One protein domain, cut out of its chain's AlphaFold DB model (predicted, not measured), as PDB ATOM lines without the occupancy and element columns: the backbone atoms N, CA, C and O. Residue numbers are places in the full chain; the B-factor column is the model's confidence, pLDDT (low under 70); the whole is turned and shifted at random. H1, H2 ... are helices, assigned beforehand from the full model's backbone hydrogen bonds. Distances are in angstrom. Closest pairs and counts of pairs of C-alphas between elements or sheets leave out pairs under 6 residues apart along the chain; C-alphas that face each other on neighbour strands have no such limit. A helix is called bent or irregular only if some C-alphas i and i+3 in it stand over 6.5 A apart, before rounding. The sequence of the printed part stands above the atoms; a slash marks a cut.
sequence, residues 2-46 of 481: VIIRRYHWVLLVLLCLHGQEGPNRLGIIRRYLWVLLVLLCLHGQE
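AT A GLANCE: This is residues 2 to 46 of the 481 residues of the protein "Hypothetical protein" of Timema poppense (UniProt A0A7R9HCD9). A long helix, H2, and a shorter one, H1, run side by side in opposite ways like a loose, narrow U, with a gap between them and residues 19 to 25 sticking out at the turn. The printed part has 45 residues with two named helices, H1 then H2, and no named strand; the class is all helix. It is loose, with a radius of gyration of the C-alphas of 12.0 A, and only just flat, spanning 37 by 19 by 7 A.

IN THESE COORDINATES: Find C-alpha 23 at (52.024, 136.280, 733.106); from there H2, residues 23 to 45, runs 35.1 A to C-alpha 45 at (59.658, 104.384, 745.674). It has a kink of 26 degrees near residue 30 and is irregular, with C-alphas 24 and 27 7.9 A apart. H1, residues 2 to 18, starts at C-alpha 2, (54.186, 103.435, 730.179), and is 25.0 A long.

HOW THE PARTS SIT: Look at His 18 and Ile 29: their C-alphas, the closest of H1 and H2, are 7.9 A apart, and the helices are close but not clearly touching. They run opposite ways at a shallow tilt of 14 degrees. The O i to N i+4 pairs are within hydrogen-bond range in 12 of 13 for H1 and 16 of 19 for H2.

THE WHOLE: The C-alphas farthest apart, of Gly 22 and Glu 46, are 37.3 A apart. The printed part has no cut, and the link from H1 to H2 is tight. Residues 21 and 46 have pLDDT under 70.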
ATOM      1  N   VAL A   2      55.608 103.067 729.939       75.44
ATOM      2  CA  VAL A   2      54.186 103.435 730.179       75.44
ATOM      3  C   VAL A   2      54.003 104.588 731.183       75.44
ATOM      4  O   VAL A   2      53.132 105.433 730.994       75.44
ATOM      5  N   ILE A   3      54.850 104.664 732.213       73.69
ATOM      6  CA  ILE A   3      54.786 105.702 733.257       73.69
ATOM      7  C   ILE A   3      55.059 107.095 732.662       73.69
ATOM      8  O   ILE A   3      54.277 108.018 732.866       73.69
ATOM      9  N   ILE A   4      56.092 107.222 731.822       77.56
ATOM     10  CA  ILE A   4      56.475 108.488 731.174       77.56
ATOM     11  C   ILE A   4      55.342 109.026 730.288       77.56
ATOM     12  O   ILE A   4      55.034 110.215 730.336       77.56
ATOM     13  N   ARG A   5      54.644 108.153 729.544       78.88
ATOM     14  CA  ARG A   5      53.495 108.559 728.713       78.88
ATOM     15  C   ARG A   5      52.328 109.125 729.527       78.88
ATOM     16  O   ARG A   5      51.634 110.007 729.034       78.88
ATOM     17  N   ARG A   6      52.106 108.652 730.758       76.06
ATOM     18  CA  ARG A   6      51.012 109.147 731.613       76.06
ATOM     19  C   ARG A   6      51.315 110.525 732.193       76.06
ATOM     20  O   ARG A   6      50.456 111.397 732.154       76.06
ATOM     21  N   TYR A   7      52.544 110.750 732.652       76.69
ATOM     22  CA  TYR A   7      52.946 112.067 733.149       76.69
ATOM     23  C   TYR A   7      53.073 113.102 732.034       76.69
ATOM     24  O   TYR A   7      52.798 114.274 732.270       76.69
ATOM     25  N   HIS A   8      53.401 112.677 730.811       82.81
ATOM     26  CA  HIS A   8      53.424 113.574 729.660       82.81
ATOM     27  C   HIS A   8      52.051 114.216 729.392       82.81
ATOM     28  O   HIS A   8      51.991 115.418 729.138       82.81
ATOM     29  N   TRP A   9      50.958 113.454 729.515       78.56
ATOM     30  CA  TRP A   9      49.596 113.987 729.381       78.56
ATOM     31  C   TRP A   9      49.246 114.987 730.480       78.56
ATOM     32  O   TRP A   9      48.696 116.043 730.191       78.56
ATOM     33  N   VAL A  10      49.614 114.699 731.729       80.12
ATOM     34  CA  VAL A  10      49.395 115.627 732.850       80.12
ATOM     35  C   VAL A  10      50.188 116.919 732.648       80.12
ATOM     36  O   VAL A  10      49.662 118.006 732.869       80.12
ATOM     37  N   LEU A  11      51.429 116.813 732.167       81.31
ATOM     38  CA  LEU A  11      52.267 117.965 731.852       81.31
ATOM     39  C   LEU A  11      51.657 118.813 730.727       81.31
ATOM     40  O   LEU A  11      51.627 120.033 730.844       81.31
ATOM     41  N   LEU A  12      51.132 118.176 729.674       79.81
ATOM     42  CA  LEU A  12      50.454 118.859 728.569       79.81
ATOM     43  C   LEU A  12      49.170 119.553 729.026       79.81
ATOM     44  O   LEU A  12      48.944 120.697 728.652       79.81
ATOM     45  N   VAL A  13      48.364 118.914 729.876       80.81
ATOM     46  CA  VAL A  13      47.155 119.528 730.447       80.81
ATOM     47  C   VAL A  13      47.516 120.730 731.321       80.81
ATOM     48  O   VAL A  13      46.879 121.773 731.207       80.81
ATOM     49  N   LEU A  14      48.571 120.629 732.136       77.88
ATOM     50  CA  LEU A  14      49.072 121.748 732.939       77.88
ATOM     51  C   LEU A  14      49.615 122.893 732.068       77.88
ATOM     52  O   LEU A  14      49.364 124.057 732.373       77.88
ATOM     53  N   LEU A  15      50.307 122.581 730.969       79.06
ATOM     54  CA  LEU A  15      50.772 123.567 729.987       79.06
ATOM     55  C   LEU A  15      49.610 124.237 729.238       79.06
ATOM     56  O   LEU A  15      49.630 125.451 729.052       79.06
ATOM     57  N   CYS A  16      48.575 123.482 728.862       77.12
ATOM     58  CA  CYS A  16      47.363 124.024 728.242       77.12
ATOM     59  C   CYS A  16      46.579 124.925 729.202       77.12
ATOM     60  O   CYS A  16      46.114 125.984 728.792       77.12
ATOM     61  N   LEU A  17      46.465 124.541 730.478       71.56
ATOM     62  CA  LEU A  17      45.874 125.388 731.520       71.56
ATOM     63  C   LEU A  17      46.678 126.677 731.720       71.56
ATOM     64  O   LEU A  17      46.094 127.741 731.900       71.56
ATOM     65  N   HIS A  18      48.005 126.600 731.630       71.88
ATOM     66  CA  HIS A  18      48.870 127.768 731.742       71.88
ATOM     67  C   HIS A  18      48.729 128.737 730.558       71.88
ATOM     68  O   HIS A  18      48.772 129.946 730.751       71.88
ATOM     69  N   GLY A  19      48.514 128.231 729.341       77.12
ATOM     70  CA  GLY A  19      48.347 129.069 728.151       77.12
ATOM     71  C   GLY A  19      47.145 130.022 728.201       77.12
ATOM     72  O   GLY A  19      47.106 130.974 727.428       77.12
ATOM     73  N   GLN A  20      46.181 129.795 729.102       71.06
ATOM     74  CA  GLN A  20      44.993 130.643 729.240       71.06
ATOM     75  C   GLN A  20      45.088 131.713 730.332       71.06
ATOM     76  O   GLN A  20      44.255 132.618 730.352       71.06
ATOM     77  N   GLU A  21      46.071 131.656 731.232       58.38
ATOM     78  CA  GLU A  21      46.154 132.581 732.362       58.38
ATOM     79  C   GLU A  21      47.436 133.423 732.272       58.38
ATOM     80  O   GLU A  21      48.540 132.896 732.210       58.38
ATOM     81  N   GLY A  22      47.285 134.751 732.232       75.44
ATOM     82  CA  GLY A  22      48.370 135.699 731.956       75.44
ATOM     83  C   GLY A  22      49.591 135.657 732.905       75.44
ATOM     84  O   GLY A  22      49.579 135.005 733.953       75.44
ATOM     85  N   PRO A  23      50.652 136.426 732.582       72.62
ATOM     86  CA  PRO A  23      52.024 136.280 733.106       72.62
ATOM     87  C   PRO A  23      52.207 136.433 734.630       72.62
ATOM     88  O   PRO A  23      53.246 136.056 735.169       72.62
ATOM     89  N   ASN A  24      51.201 136.908 735.364       70.62
ATOM     90  CA  ASN A  24      51.293 137.159 736.807       70.62
ATOM     91  C   ASN A  24      51.118 135.903 737.687       70.62
ATOM     92  O   ASN A  24      51.056 136.010 738.912       70.62
ATOM     93  N   ARG A  25      51.046 134.696 737.106       70.25
ATOM     94  CA  ARG A  25      50.767 133.444 737.842       70.25
ATOM     95  C   ARG A  25      51.934 132.459 737.934       70.25
ATOM     96  O   ARG A  25      51.742 131.303 738.311       70.25
ATOM     97  N   LEU A  26      53.169 132.927 737.741       78.25
ATOM     98  CA  LEU A  26      54.389 132.117 737.897       78.25
ATOM     99  C   LEU A  26      54.492 131.427 739.276       78.25
ATOM    100  O   LEU A  26      54.973 130.297 739.397       78.25
ATOM    101  N   GLY A  27      53.976 132.076 740.327       78.06
ATOM    102  CA  GLY A  27      53.929 131.515 741.681       78.06
ATOM    103  C   GLY A  27      53.008 130.299 741.824       78.06
ATOM    104  O   GLY A  27      53.276 129.422 742.646       78.06
ATOM    105  N   ILE A  28      51.955 130.212 741.010       76.31
ATOM    106  CA  ILE A  28      51.005 129.094 741.011       76.31
ATOM    107  C   ILE A  28      51.627 127.883 740.306       76.31
ATOM    108  O   ILE A  28      51.595 126.774 740.840       76.31
ATOM    109  N   ILE A  29      52.307 128.103 739.178       76.38
ATOM    110  CA  ILE A  29      53.038 127.054 738.447       76.38
ATOM    111  C   ILE A  29      54.095 126.412 739.335       76.38
ATOM    112  O   ILE A  29      54.190 125.191 739.398       76.38
ATOM    113  N   ARG A  30      54.871 127.224 740.065       79.81
ATOM    114  CA  ARG A  30      55.921 126.712 740.952       79.81
ATOM    115  C   ARG A  30      55.351 125.779 742.023       79.81
ATOM    116  O   ARG A  30      55.993 124.788 742.354       79.81
ATOM    117  N   ARG A  31      54.141 126.055 742.528       77.44
ATOM    118  CA  ARG A  31      53.450 125.185 743.497       77.44
ATOM    119  C   ARG A  31      52.970 123.888 742.854       77.44
ATOM    120  O   ARG A  31      53.192 122.827 743.431       77.44
ATOM    121  N   TYR A  32      52.389 123.945 741.657       79.44
ATOM    122  CA  TYR A  32      51.963 122.737 740.941       79.44
ATOM    123  C   TYR A  32      53.135 121.852 740.529       79.44
ATOM    124  O   TYR A  32      53.064 120.637 740.693       79.44
ATOM    125  N   LEU A  33      54.234 122.452 740.068       84.44
ATOM    126  CA  LEU A  33      55.462 121.733 739.749       84.44
ATOM    127  C   LEU A  33      55.999 121.001 740.984       84.44
ATOM    128  O   LEU A  33      56.403 119.848 740.884       84.44
ATOM    129  N   TRP A  34      55.947 121.643 742.154       83.19
ATOM    130  CA  TRP A  34      56.391 121.036 743.407       83.19
ATOM    131  C   TRP A  34      55.519 119.838 743.807       83.19
ATOM    132  O   TRP A  34      56.047 118.777 744.123       83.19
ATOM    133  N   VAL A  35      54.191 119.967 743.714       82.19
ATOM    134  CA  VAL A  35      53.254 118.858 743.975       82.19
ATOM    135  C   VAL A  35      53.473 117.705 742.993       82.19
ATOM    136  O   VAL A  35      53.497 116.545 743.401       82.19
ATOM    137  N   LEU A  36      53.686 118.008 741.710       83.19
ATOM    138  CA  LEU A  36      53.979 117.002 740.692       83.19
ATOM    139  C   LEU A  36      55.291 116.267 740.997       83.19
ATOM    140  O   LEU A  36      55.353 115.049 740.851       83.19
ATOM    141  N   LEU A  37      56.317 116.990 741.448       82.19
ATOM    142  CA  LEU A  37      57.626 116.428 741.776       82.19
ATOM    143  C   LEU A  37      57.553 115.517 743.008       82.19
ATOM    144  O   LEU A  37      58.087 114.413 742.970       82.19
ATOM    145  N   VAL A  38      56.807 115.912 744.045       82.31
ATOM    146  CA  VAL A  38      56.533 115.056 745.214       82.31
ATOM    147  C   VAL A  38      55.774 113.795 744.809       82.31
ATOM    148  O   VAL A  38      56.145 112.702 745.230       82.31
ATOM    149  N   LEU A  39      54.755 113.915 743.955       79.94
ATOM    150  CA  LEU A  39      54.014 112.761 743.440       79.94
ATOM    151  C   LEU A  39      54.902 111.830 742.604       79.94
ATOM    152  O   LEU A  39      54.745 110.613 742.680       79.94
ATOM    153  N   LEU A  40      55.836 112.382 741.826       81.44
ATOM    154  CA  LEU A  40      56.794 111.599 741.047       81.44
ATOM    155  C   LEU A  40      57.782 110.858 741.962       81.44
ATOM    156  O   LEU A  40      58.049 109.679 741.740       81.44
ATOM    157  N   CYS A  41      58.275 111.523 743.012       78.00
ATOM    158  CA  CYS A  41      59.130 110.912 744.030       78.00
ATOM    159  C   CYS A  41      58.404 109.792 744.784       78.00
ATOM    160  O   CYS A  41      58.980 108.720 744.960       78.00
ATOM    161  N   LEU A  42      57.135 109.998 745.159       76.00
ATOM    162  CA  LEU A  42      56.315 108.962 745.797       76.00
ATOM    163  C   LEU A  42      56.128 107.751 744.874       76.00
ATOM    164  O   LEU A  42      56.254 106.608 745.302       76.00
ATOM    165  N   HIS A  43      55.872 107.995 743.587       77.69
ATOM    166  CA  HIS A  43      55.669 106.928 742.610       77.69
ATOM    167  C   HIS A  43      56.962 106.153 742.293       77.69
ATOM    168  O   HIS A  43      56.901 105.000 741.868       77.69
ATOM    169  N   GLY A  44      58.132 106.770 742.477       78.94
ATOM    170  CA  GLY A  44      59.431 106.133 742.254       78.94
ATOM    171  C   GLY A  44      59.834 105.133 743.339       78.94
ATOM    172  O   GLY A  44      60.653 104.261 743.067       78.94
ATOM    173  N   GLN A  45      59.267 105.234 744.545       72.88
ATOM    174  CA  GLN A  45      59.658 104.384 745.674       72.88
ATOM    175  C   GLN A  45      58.788 103.141 745.881       72.88
ATOM    176  O   GLN A  45      59.172 102.269 746.657       72.88
ATOM    177  N   GLU A  46      57.643 103.015 745.209       60.00
ATOM    178  CA  GLU A  46      56.631 102.042 745.629       60.00
ATOM    179  C   GLU A  46      56.196 101.062 744.534       60.00
ATOM    180  O   GLU A  46      55.961 101.421 743.381       60.00
TER     181      GLU A  46